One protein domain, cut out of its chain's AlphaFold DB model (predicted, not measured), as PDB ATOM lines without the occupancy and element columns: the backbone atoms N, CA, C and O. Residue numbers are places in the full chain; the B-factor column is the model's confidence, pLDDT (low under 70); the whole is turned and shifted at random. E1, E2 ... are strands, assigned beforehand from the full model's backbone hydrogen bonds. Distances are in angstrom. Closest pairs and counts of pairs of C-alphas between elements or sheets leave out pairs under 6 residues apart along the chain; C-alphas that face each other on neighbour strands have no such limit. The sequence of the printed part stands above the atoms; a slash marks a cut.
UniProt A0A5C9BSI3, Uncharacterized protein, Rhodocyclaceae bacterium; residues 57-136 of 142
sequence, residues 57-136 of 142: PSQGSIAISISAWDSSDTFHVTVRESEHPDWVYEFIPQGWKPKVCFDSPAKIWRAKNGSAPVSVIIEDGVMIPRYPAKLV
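This is residues 57 to 136 of the 142 residues of an uncharacterized protein of Rhodocyclaceae bacterium (UniProt A0A5C9BSI3). One sheet of six strands curls into a small, incompletely closed barrel, a folded sheet in which E3, E2 and E1 face E5 and E6, with E4 as hinge. The long hairpin E1 and E2 reaches one end of the long axis. The printed part has 80 residues, 45 of them in six named strands, E1 to E6 in chain order, with no named helix; the class is all strand, and the sheet order is E3 E2 E1 E4 E5 E6, antiparallel. The whole is compact, radius of gyration of the C-alphas 11.9 A, spanning 39 by 23 by 17 A.

Find C-alpha 58 at (-44.838, -22.389, 2.324); E1 runs from there to 69, 33.4 A. Next come E2, residues 72 to 81, 29.5 A; E3, 87 to 91, 12.6 A; E4, 102 to 110, 22.4 A, which bends by 68 degrees at residue 105; E5, 117 to 122, 13.6 A; and E6, 125 to 127, 7.0 A, ending at (-31.709, -25.909, -3.271).

E1 E2 E3 and E4 E5 E6 are meanders, each strand the antiparallel neighbour of the one before; E1 to E4 form a Greek key, a meander whose first strand also neighbours the fourth. Within hydrogen-bond range, look for N 65 and O 76, 2.9 A, between E1 and E2, at 158 degrees; N 89 and O 77, 3.0 A, between E3 and E2; N 60 and O 106, 3.0 A, between E1 and E4; N 107 and O 121, 2.9 A, between E4 and E5; N 120 and O 127, 2.9 A, between E5 and E6. The closest C-alphas of edge strands E3 and E6 are those of Phe 91 and Met 127, 6.0 A.

The two farthest C-alphas, of Asp 70 and Asn 113, are 39.1 A apart. The printed part has no cut and no long link; residue 70 alone is under pLDDT 70.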
ATOM      1  N   PRO A  57     -43.411 -18.065   0.735       88.50
ATOM      2  CA  PRO A  57     -42.973 -19.435   0.919       88.50
ATOM      3  C   PRO A  57     -43.965 -20.191   1.786       88.50
ATOM      4  O   PRO A  57     -44.433 -19.681   2.810       88.50
ATOM      5  N   SER A  58     -44.198 -21.443   1.433       90.31
ATOM      6  CA  SER A  58     -44.838 -22.389   2.324       90.31
ATOM      7  C   SER A  58     -43.816 -23.060   3.241       90.31
ATOM      8  O   SER A  58     -42.605 -23.058   2.993       90.31
ATOM      9  N   GLN A  59     -44.311 -23.589   4.356       92.38
ATOM     10  CA  GLN A  59     -43.505 -24.312   5.334       92.38
ATOM     11  C   GLN A  59     -43.590 -25.807   5.049       92.38
ATOM     12  O   GLN A  59     -44.680 -26.351   4.877       92.38
ATOM     13  N   GLY A  60     -42.445 -26.477   5.059       92.50
ATOM     14  CA  GLY A  60     -42.375 -27.920   4.916       92.50
ATOM     15  C   GLY A  60     -41.111 -28.491   5.533       92.50
ATOM     16  O   GLY A  60     -40.423 -27.852   6.331       92.50
ATOM     17  N   SER A  61     -40.808 -29.720   5.150       94.44
ATOM     18  CA  SER A  61     -39.571 -30.396   5.517       94.44
ATOM     19  C   SER A  61     -38.909 -30.959   4.276       94.44
ATOM     20  O   SER A  61     -39.560 -31.235   3.265       94.44
ATOM     21  N   ILE A  62     -37.599 -31.124   4.356       94.56
ATOM     22  CA  ILE A  62     -36.840 -31.841   3.348       94.56
ATOM     23  C   ILE A  62     -36.138 -33.042   3.945       94.56
ATOM     24  O   ILE A  62     -35.832 -33.030   5.132       94.56
ATOM     25  N   ALA A  63     -35.834 -34.010   3.085       94.00
ATOM     26  CA  ALA A  63     -34.878 -35.078   3.327       94.00
ATOM     27  C   ALA A  63     -33.805 -35.029   2.237       94.00
ATOM     28  O   ALA A  63     -34.126 -35.132   1.052       94.00
ATOM     29  N   ILE A  64     -32.540 -34.856   2.615       92.75
ATOM     30  CA  ILE A  64     -31.420 -34.865   1.668       92.75
ATOM     31  C   ILE A  64     -30.804 -36.257   1.642       92.75
ATOM     32  O   ILE A  64     -30.400 -36.780   2.681       92.75
ATOM     33  N   SER A  65     -30.677 -36.827   0.446       91.62
ATOM     34  CA  SER A  65     -29.946 -38.067   0.205       91.62
ATOM     35  C   SER A  65     -28.728 -37.815  -0.680       91.62
ATOM     36  O   SER A  65     -28.764 -37.062  -1.658       91.62
ATOM     37  N   ILE A  66     -27.613 -38.435  -0.296       90.56
ATOM     38  CA  ILE A  66     -26.332 -38.316  -0.988       90.56
ATOM     39  C   ILE A  66     -26.020 -39.671  -1.606       90.56
ATOM     40  O   ILE A  66     -25.844 -40.658  -0.893       90.56
ATOM     41  N   SER A  67     -25.919 -39.701  -2.928       87.50
ATOM     42  CA  SER A  67     -25.479 -40.876  -3.674       87.50
ATOM     43  C   SER A  67     -24.064 -40.614  -4.175       87.50
ATOM     44  O   SER A  67     -23.869 -39.863  -5.135       87.50
ATOM     45  N   ALA A  68     -23.080 -41.196  -3.490       80.56
ATOM     46  CA  ALA A  68     -21.669 -41.129  -3.860       80.56
ATOM     47  C   ALA A  68     -21.321 -42.275  -4.821       80.56
ATOM     48  O   ALA A  68     -21.559 -43.442  -4.503       80.56
ATOM     49  N   TRP A  69     -20.743 -41.955  -5.980       70.81
ATOM     50  CA  TRP A  69     -20.243 -42.948  -6.927       70.81
ATOM     51  C   TRP A  69     -18.821 -42.599  -7.370       70.81
ATOM     52  O   TRP A  69     -18.638 -41.657  -8.134       70.81
ATOM     53  N   ASP A  70     -17.843 -43.378  -6.891       67.75
ATOM     54  CA  ASP A  70     -16.398 -43.435  -7.216       67.75
ATOM     55  C   ASP A  70     -15.619 -42.098  -7.268       67.75
ATOM     56  O   ASP A  70     -14.629 -41.925  -6.564       67.75
ATOM     57  N   SER A  71     -16.056 -41.130  -8.075       75.62
ATOM     58  CA  SER A  71     -15.452 -39.801  -8.238       75.62
ATOM     59  C   SER A  71     -16.441 -38.629  -8.161       75.62
ATOM     60  O   SER A  71     -16.006 -37.476  -8.205       75.62
ATOM     61  N   SER A  72     -17.752 -38.874  -8.041       80.50
ATOM     62  CA  SER A  72     -18.752 -37.808  -7.944       80.50
ATOM     63  C   SER A  72     -19.854 -38.100  -6.932       80.50
ATOM     64  O   SER A  72     -20.341 -39.223  -6.796       80.50
ATOM     65  N   ASP A  73     -20.262 -37.045  -6.229       86.38
ATOM     66  CA  ASP A  73     -21.427 -37.072  -5.353       86.38
ATOM     67  C   ASP A  73     -22.617 -36.464  -6.092       86.38
ATOM     68  O   ASP A  73     -22.514 -35.377  -6.673       86.38
ATOM     69  N   THR A  74     -23.757 -37.143  -6.033       89.31
ATOM     70  CA  THR A  74     -25.043 -36.615  -6.494       89.31
ATOM     71  C   THR A  74     -25.944 -36.360  -5.299       89.31
ATOM     72  O   THR A  74     -26.055 -37.187  -4.392       89.31
ATOM     73  N   PHE A  75     -26.575 -35.189  -5.293       90.94
ATOM     74  CA  PHE A  75     -27.390 -34.713  -4.183       90.94
ATOM     75  C   PHE A  75     -28.842 -34.687  -4.609       90.94
ATOM     76  O   PHE A  75     -29.203 -33.993  -5.560       90.94
ATOM     77  N   HIS A  76     -29.664 -35.433  -3.890       92.50
ATOM     78  CA  HIS A  76     -31.100 -35.446  -4.084       92.50
ATOM     79  C   HIS A  76     -31.771 -34.860  -2.854       92.50
ATOM     80  O   HIS A  76     -31.306 -35.022  -1.725       92.50
ATOM     81  N   VAL A  77     -32.870 -34.160  -3.084       93.94
ATOM     82  CA  VAL A  77     -33.732 -33.657  -2.027       93.94
ATOM     83  C   VAL A  77     -35.144 -34.142  -2.276       93.94
ATOM     84  O   VAL A  77     -35.678 -34.008  -3.378       93.94
ATOM     85  N   THR A  78     -35.737 -34.709  -1.234       94.94
ATOM     86  CA  THR A  78     -37.162 -34.993  -1.154       94.94
ATOM     87  C   THR A  78     -37.816 -33.867  -0.377       94.94
ATOM     88  O   THR A  78     -37.412 -33.570   0.742       94.94
ATOM     89  N   VAL A  79     -38.816 -33.231  -0.969       94.44
ATOM     90  CA  VAL A  79     -39.555 -32.105  -0.408       94.44
ATOM     91  C   VAL A  79     -40.928 -32.591   0.015       94.44
ATOM     92  O   VAL A  79     -41.667 -33.129  -0.812       94.44
ATOM     93  N   ARG A  80     -41.259 -32.364   1.286       94.00
ATOM     94  CA  ARG A  80     -42.525 -32.742   1.909       94.00
ATOM     95  C   ARG A  80     -43.231 -31.506   2.432       94.00
ATOM     96  O   ARG A  80     -42.659 -30.722   3.192       94.00
ATOM     97  N   GLU A  81     -44.487 -31.347   2.053       91.00
ATOM     98  CA  GLU A  81     -45.295 -30.188   2.409       91.00
ATOM     99  C   GLU A  81     -46.743 -30.621   2.629       91.00
ATOM    100  O   GLU A  81     -47.273 -31.439   1.879       91.00
ATOM    101  N   SER A  82     -47.386 -30.074   3.660       85.19
ATOM    102  CA  SER A  82     -48.798 -30.347   3.927       85.19
ATOM    103  C   SER A  82     -49.655 -29.962   2.720       85.19
ATOM    104  O   SER A  82     -49.440 -28.917   2.119       85.19
ATOM    105  N   GLU A  83     -50.636 -30.800   2.381       84.62
ATOM    106  CA  GLU A  83     -51.570 -30.587   1.258       84.62
ATOM    107  C   GLU A  83     -50.940 -30.641  -0.148       84.62
ATOM    108  O   GLU A  83     -51.633 -30.452  -1.151       84.62
ATOM    109  N   HIS A  84     -49.657 -30.994  -0.250       86.56
ATOM    110  CA  HIS A  84     -48.956 -31.187  -1.514       86.56
ATOM    111  C   HIS A  84     -48.363 -32.595  -1.621       86.56
ATOM    112  O   HIS A  84     -48.001 -33.193  -0.611       86.56
ATOM    113  N   PRO A  85     -48.250 -33.153  -2.840       89.94
ATOM    114  CA  PRO A  85     -47.545 -34.410  -3.015       89.94
ATOM    115  C   PRO A  85     -46.049 -34.222  -2.757       89.94
ATOM    116  O   PRO A  85     -45.502 -33.139  -2.996       89.94
ATOM    117  N   ASP A  86     -45.392 -35.297  -2.335       92.50
ATOM    118  CA  ASP A  86     -43.947 -35.324  -2.149       92.50
ATOM    119  C   ASP A  86     -43.234 -35.255  -3.506       92.50
ATOM    120  O   ASP A  86     -43.583 -35.952  -4.467       92.50
ATOM    121  N   TRP A  87     -42.203 -34.416  -3.580       93.56
ATOM    122  CA  TRP A  87     -41.389 -34.234  -4.782       93.56
ATOM    123  C   TRP A  87     -39.941 -34.599  -4.505       93.56
ATOM    124  O   TRP A  87     -39.415 -34.253  -3.456       93.56
ATOM    125  N   VAL A  88     -39.269 -35.215  -5.472       94.75
ATOM    126  CA  VAL A  88     -37.833 -35.493  -5.427       94.75
ATOM    127  C   VAL A  88     -37.126 -34.862  -6.621       94.75
ATOM    128  O   VAL A  88     -37.610 -34.917  -7.758       94.75
ATOM    129  N   TYR A  89     -35.971 -34.248  -6.380       93.19
ATOM    130  CA  TYR A  89     -35.121 -33.732  -7.447       93.19
ATOM    131  C   TYR A  89     -33.642 -33.719  -7.073       93.19
ATOM    132  O   TYR A  89     -33.273 -33.675  -5.903       93.19
ATOM    133  N   GLU A  90     -32.796 -33.739  -8.101       92.06
ATOM    134  CA  GLU A  90     -31.357 -33.519  -7.967       92.06
ATOM    135  C   GLU A  90     -31.066 -32.015  -7.896       92.06
ATOM    136  O   GLU A  90     -31.624 -31.236  -8.679       92.06
ATOM    137  N   PHE A  91     -30.166 -31.606  -7.006       91.31
ATOM    138  CA  PHE A  91     -29.675 -30.232  -6.919       91.31
ATOM    139  C   PHE A  91     -28.146 -30.195  -6.873       91.31
ATOM    140  O   PHE A  91     -27.483 -31.178  -6.551       91.31
ATOM    141  N   ILE A  92     -27.576 -29.037  -7.204       89.06
ATOM    142  CA  ILE A  92     -26.138 -28.787  -7.074       89.06
ATOM    143  C   ILE A  92     -25.946 -27.855  -5.875       89.06
ATOM    144  O   ILE A  92     -26.412 -26.716  -5.944       89.06
ATOM    145  N   PRO A  93     -25.287 -28.298  -4.791       87.06
ATOM    146  CA  PRO A  93     -25.020 -27.446  -3.640       87.06
ATOM    147  C   PRO A  93     -24.157 -26.231  -4.030       87.06
ATOM    148  O   PRO A  93     -23.145 -26.377  -4.718       87.06
ATOM    149  N   GLN A  94     -24.559 -25.028  -3.610       80.38
ATOM    150  CA  GLN A  94     -23.882 -23.762  -3.931       80.38
ATOM    151  C   GLN A  94     -23.399 -23.091  -2.644       80.38
ATOM    152  O   GLN A  94     -24.211 -22.625  -1.852       80.38
ATOM    153  N   GLY A  95     -22.084 -23.042  -2.408       78.50
ATOM    154  CA  GLY A  95     -21.494 -22.409  -1.214       78.50
ATOM    155  C   GLY A  95     -21.592 -23.225   0.084       78.50
ATOM    156  O   GLY A  95     -20.857 -22.954   1.029       78.50
ATOM    157  N   TRP A  96     -22.417 -24.269   0.106       86.00
ATOM    158  CA  TRP A  96     -22.532 -25.255   1.180       86.00
ATOM    159  C   TRP A  96     -22.593 -26.654   0.559       86.00
ATOM    160  O   TRP A  96     -22.996 -26.784  -0.594       86.00
ATOM    161  N   LYS A  97     -22.166 -27.701   1.275       86.00
ATOM    162  CA  LYS A  97     -22.224 -29.092   0.791       86.00
ATOM    163  C   LYS A  97     -22.657 -30.017   1.932       86.00
ATOM    164  O   LYS A  97     -21.919 -30.107   2.920       86.00
ATOM    165  N   PRO A  98     -23.798 -30.719   1.819       84.62
ATOM    166  CA  PRO A  98     -24.212 -31.675   2.835       84.62
ATOM    167  C   PRO A  98     -23.211 -32.838   2.873       84.62
ATOM    168  O   PRO A  98     -22.789 -33.350   1.835       84.62
ATOM    169  N   LYS A  99     -22.780 -33.215   4.082       84.69
ATOM    170  CA  LYS A  99     -21.817 -34.313   4.307       84.69
ATOM    171  C   LYS A  99     -22.486 -35.625   4.704       84.69
ATOM    172  O   LYS A  99     -21.872 -36.679   4.599       84.69
ATOM    173  N   VAL A 100     -23.715 -35.541   5.195       84.94
ATOM    174  CA  VAL A 100     -24.528 -36.661   5.663       84.94
ATOM    175  C   VAL A 100     -25.950 -36.470   5.153       84.94
ATOM    176  O   VAL A 100     -26.339 -35.345   4.841       84.94
ATOM    177  N   CYS A 101     -26.713 -37.553   5.061       87.25
ATOM    178  CA  CYS A 101     -28.153 -37.464   4.846       87.25
ATOM    179  C   CYS A 101     -28.811 -36.881   6.103       87.25
ATOM    180  O   CYS A 101     -28.458 -37.286   7.214       87.25
ATOM    181  N   PHE A 102     -29.743 -35.945   5.944       89.00
ATOM    182  CA  PHE A 102     -30.479 -35.369   7.069       89.00
ATOM    183  C   PHE A 102     -31.825 -34.792   6.639       89.00
ATOM    184  O   PHE A 102     -32.027 -34.461   5.465       89.00
ATOM    185  N   ASP A 103     -32.697 -34.633   7.632       91.38
ATOM    186  CA  ASP A 103     -33.976 -33.954   7.503       91.38
ATOM    187  C   ASP A 103     -33.901 -32.564   8.143       91.38
ATOM    188  O   ASP A 103     -33.293 -32.392   9.202       91.38
ATOM    189  N   SER A 104     -34.519 -31.566   7.516       91.44
ATOM    190  CA  SER A 104     -34.545 -30.193   8.031       91.44
ATOM    191  C   SER A 104     -35.878 -29.519   7.729       91.44
ATOM    192  O   SER A 104     -36.449 -29.760   6.657       91.44
ATOM    193  N   PRO A 105     -36.381 -28.636   8.615       93.38
ATOM    194  CA  PRO A 105     -37.427 -27.699   8.233       93.38
ATOM    195  C   PRO A 105     -36.938 -26.837   7.067       93.38
ATOM    196  O   PRO A 105     -35.758 -26.482   6.997       93.38
ATOM    197  N   ALA A 106     -37.846 -26.518   6.151       94.19
ATOM    198  CA  ALA A 106     -37.523 -25.778   4.945       94.19
ATOM    199  C   ALA A 106     -38.643 -24.824   4.537       94.19
ATOM    200  O   ALA A 106     -39.830 -25.083   4.749       94.19
ATOM    201  N   LYS A 107     -38.241 -23.728   3.895       93.75
ATOM    202  CA  LYS A 107     -39.134 -22.816   3.189       93.75
ATOM    203  C   LYS A 107     -39.170 -23.208   1.719       93.75
ATOM    204  O   LYS A 107     -38.116 -23.358   1.101       93.75
ATOM    205  N   ILE A 108     -40.365 -23.384   1.175       92.88
ATOM    206  CA  ILE A 108     -40.577 -23.922  -0.168       92.88
ATOM    207  C   ILE A 108     -41.237 -22.845  -1.022       92.88
ATOM    208  O   ILE A 108     -42.259 -22.277  -0.649       92.88
ATOM    209  N   TRP A 109     -40.653 -22.577  -2.186       91.94
ATOM    210  CA  TRP A 109     -41.220 -21.695  -3.197       91.94
ATOM    211  C   TRP A 109     -41.702 -22.510  -4.386       91.94
ATOM    212  O   TRP A 109     -41.028 -23.425  -4.875       91.94
ATOM    213  N   ARG A 110     -42.876 -22.132  -4.883       88.38
ATOM    214  CA  ARG A 110     -43.529 -22.715  -6.053       88.38
ATOM    215  C   ARG A 110     -43.923 -21.575  -6.980       88.38
ATOM    216  O   ARG A 110     -44.301 -20.514  -6.512       88.38
ATOM    217  N   ALA A 111     -43.873 -21.810  -8.287       83.06
ATOM    218  CA  ALA A 111     -44.348 -20.817  -9.254       83.06
ATOM    219  C   ALA A 111     -45.885 -20.723  -9.288       83.06
ATOM    220  O   ALA A 111     -46.445 -19.724  -9.729       83.06
ATOM    221  N   LYS A 112     -46.572 -21.811  -8.909       81.06
ATOM    222  CA  LYS A 112     -48.034 -21.918  -8.801       81.06
ATOM    223  C   LYS A 112     -48.413 -22.926  -7.724       81.06
ATOM    224  O   LYS A 112     -47.698 -23.913  -7.520       81.06
ATOM    225  N   ASN A 113     -49.577 -22.742  -7.112       76.94
ATOM    226  CA  ASN A 113     -50.089 -23.698  -6.138       76.94
ATOM    227  C   ASN A 113     -50.233 -25.106  -6.761       76.94
ATOM    228  O   ASN A 113     -50.733 -25.243  -7.879       76.94
ATOM    229  N   GLY A 114     -49.733 -26.140  -6.078       74.31
ATOM    230  CA  GLY A 114     -49.735 -27.532  -6.561       74.31
ATOM    231  C   GLY A 114     -48.693 -27.888  -7.635       74.31
ATOM    232  O   GLY A 114     -48.561 -29.058  -7.986       74.31
ATOM    233  N   SER A 115     -47.930 -26.918  -8.150       85.62
ATOM    234  CA  SER A 115     -46.813 -27.184  -9.073       85.62
ATOM    235  C   SER A 115     -45.561 -27.631  -8.324       85.62
ATOM    236  O   SER A 115     -45.441 -27.351  -7.138       85.62
ATOM    237  N   ALA A 116     -44.623 -28.302  -8.995       89.25
ATOM    238  CA  ALA A 116     -43.352 -28.713  -8.401       89.25
ATOM    239  C   ALA A 116     -42.603 -27.549  -7.703       89.25
ATOM    240  O   ALA A 116     -42.685 -26.405  -8.162       89.25
ATOM    241  N   PRO A 117     -41.852 -27.829  -6.621       90.62
ATOM    242  CA  PRO A 117     -41.012 -26.829  -5.970       90.62
ATOM    243  C   PRO A 117     -39.949 -26.306  -6.941       90.62
ATOM    244  O   PRO A 117     -39.279 -27.085  -7.621       90.62
ATOM    245  N   VAL A 118     -39.800 -24.982  -7.000       91.00
ATOM    246  CA  VAL A 118     -38.796 -24.311  -7.846       91.00
ATOM    247  C   VAL A 118     -37.580 -23.854  -7.048       91.00
ATOM    248  O   VAL A 118     -36.498 -23.714  -7.609       91.00
ATOM    249  N   SER A 119     -37.746 -23.649  -5.742       90.25
ATOM    250  CA  SER A 119     -36.664 -23.333  -4.816       90.25
ATOM    251  C   SER A 119     -37.025 -23.814  -3.421       90.25
ATOM    252  O   SER A 119     -38.177 -23.702  -2.995       90.25
ATOM    253  N   VAL A 120     -36.044 -24.351  -2.710       92.25
ATOM    254  CA  VAL A 120     -36.175 -24.725  -1.307       92.25
ATOM    255  C   VAL A 120     -35.008 -24.143  -0.531       92.25
ATOM    256  O   VAL A 120     -33.860 -24.250  -0.953       92.25
ATOM    257  N   ILE A 121     -35.299 -23.510   0.600       91.75
ATOM    258  CA  ILE A 121     -34.294 -22.868   1.444       91.75
ATOM    259  C   ILE A 121     -34.353 -23.476   2.838       91.75
ATOM    260  O   ILE A 121     -35.416 -23.525   3.461       91.75
ATOM    261  N   ILE A 122     -33.191 -23.898   3.319       92.00
ATOM    262  CA  ILE A 122     -32.936 -24.242   4.717       92.00
ATOM    263  C   ILE A 122     -31.952 -23.238   5.315       92.00
ATOM    264  O   ILE A 122     -31.453 -22.357   4.615       92.00
ATOM    265  N   GLU A 123     -31.660 -23.374   6.605       87.38
ATOM    266  CA  GLU A 123     -30.691 -22.520   7.298       87.38
ATOM    267  C   GLU A 123     -29.302 -22.553   6.637       87.38
ATOM    268  O   GLU A 123     -28.701 -21.505   6.413       87.38
ATOM    269  N   ASP A 124     -28.844 -23.741   6.234       85.62
ATOM    270  CA  ASP A 124     -27.512 -23.941   5.653       85.62
ATOM    271  C   ASP A 124     -27.398 -23.536   4.176       85.62
ATOM    272  O   ASP A 124     -26.286 -23.365   3.669       85.62
ATOM    273  N   GLY A 125     -28.520 -23.373   3.467       87.69
ATOM    274  CA  GLY A 125     -28.490 -22.867   2.102       87.69
ATOM    275  C   GLY A 125     -29.694 -23.188   1.224       87.69
ATOM    276  O   GLY A 125     -30.775 -23.567   1.674       87.69
ATOM    277  N   VAL A 126     -29.489 -22.971  -0.077       89.69
ATOM    278  CA  VAL A 126     -30.537 -22.977  -1.105       89.69
ATOM    279  C   VAL A 126     -30.402 -24.197  -2.012       89.69
ATOM    280  O   VAL A 126     -29.297 -24.585  -2.399       89.69
ATOM    281  N   MET A 127     -31.543 -24.774  -2.372       91.50
ATOM    282  CA  MET A 127     -31.709 -25.909  -3.271       91.50
ATOM    283  C   MET A 127     -32.580 -25.486  -4.450       91.50
ATOM    284  O   MET A 127     -33.759 -25.174  -4.289       91.50
ATOM    285  N   ILE A 128     -31.987 -25.484  -5.643       90.81
ATOM    286  CA  ILE A 128     -32.684 -25.240  -6.910       90.81
ATOM    287  C   ILE A 128     -32.589 -26.528  -7.734       90.81
ATOM    288  O   ILE A 128     -31.483 -27.070  -7.867       90.81
ATOM    289  N   PRO A 129     -33.702 -27.030  -8.299       89.81
ATOM    290  CA  PRO A 129     -33.674 -28.231  -9.116       89.81
ATOM    291  C   PRO A 129     -32.723 -28.089 -10.309       89.81
ATOM    292  O   PRO A 129     -32.837 -27.162 -11.112       89.81
ATOM    293  N   ARG A 130     -31.805 -29.047 -10.470       86.31
ATOM    294  CA  ARG A 130     -30.959 -29.167 -11.669       86.31
ATOM    295  C   ARG A 130     -31.781 -29.611 -12.882       86.31
ATOM    296  O   ARG A 130     -31.551 -29.161 -14.002       86.31
ATOM    297  N   TYR A 131     -32.752 -30.485 -12.634       86.44
ATOM    298  CA  TYR A 131     -33.694 -31.038 -13.604       86.44
ATOM    299  C   TYR A 131     -35.130 -30.877 -13.084       86.44
ATOM    300  O   TYR A 131     -35.307 -30.604 -11.897       86.44
ATOM    301  N   PRO A 132     -36.164 -31.048 -13.930       85.81
ATOM    302  CA  PRO A 132     -37.548 -31.036 -13.466       85.81
ATOM    303  C   PRO A 132     -37.772 -32.037 -12.328       85.81
ATOM    304  O   PRO A 132     -37.373 -33.201 -12.439       85.81
ATOM    305  N   ALA A 133     -38.412 -31.581 -11.251       88.75
ATOM    306  CA  ALA A 133     -38.726 -32.441 -10.119       88.75
ATOM    307  C   ALA A 133     -39.718 -33.537 -10.511       88.75
ATOM    308  O   ALA A 133     -40.581 -33.352 -11.374       88.75
ATOM    309  N   LYS A 134     -39.588 -34.686  -9.855       91.56
ATOM    310  CA  LYS A 134     -40.440 -35.855 -10.055       91.56
ATOM    311  C   LYS A 134     -41.296 -36.067  -8.818       91.56
ATOM    312  O   LYS A 134     -40.860 -35.764  -7.711       91.56
ATOM    313  N   LEU A 135     -42.503 -36.583  -9.007       91.00
ATOM    314  CA  LEU A 135     -43.311 -37.055  -7.887       91.00
ATOM    315  C   LEU A 135     -42.608 -38.251  -7.248       91.00
ATOM    316  O   LEU A 135     -42.097 -39.112  -7.969       91.00
ATOM    317  N   VAL A 136     -42.594 -38.306  -5.919       86.69
ATOM    318  CA  VAL A 136     -42.178 -39.517  -5.209       86.69
ATOM    319  C   VAL A 136     -43.213 -40.595  -5.516       86.69
ATOM    320  O   VAL A 136     -44.402 -40.431  -5.242       86.69
TER     321      VAL A 136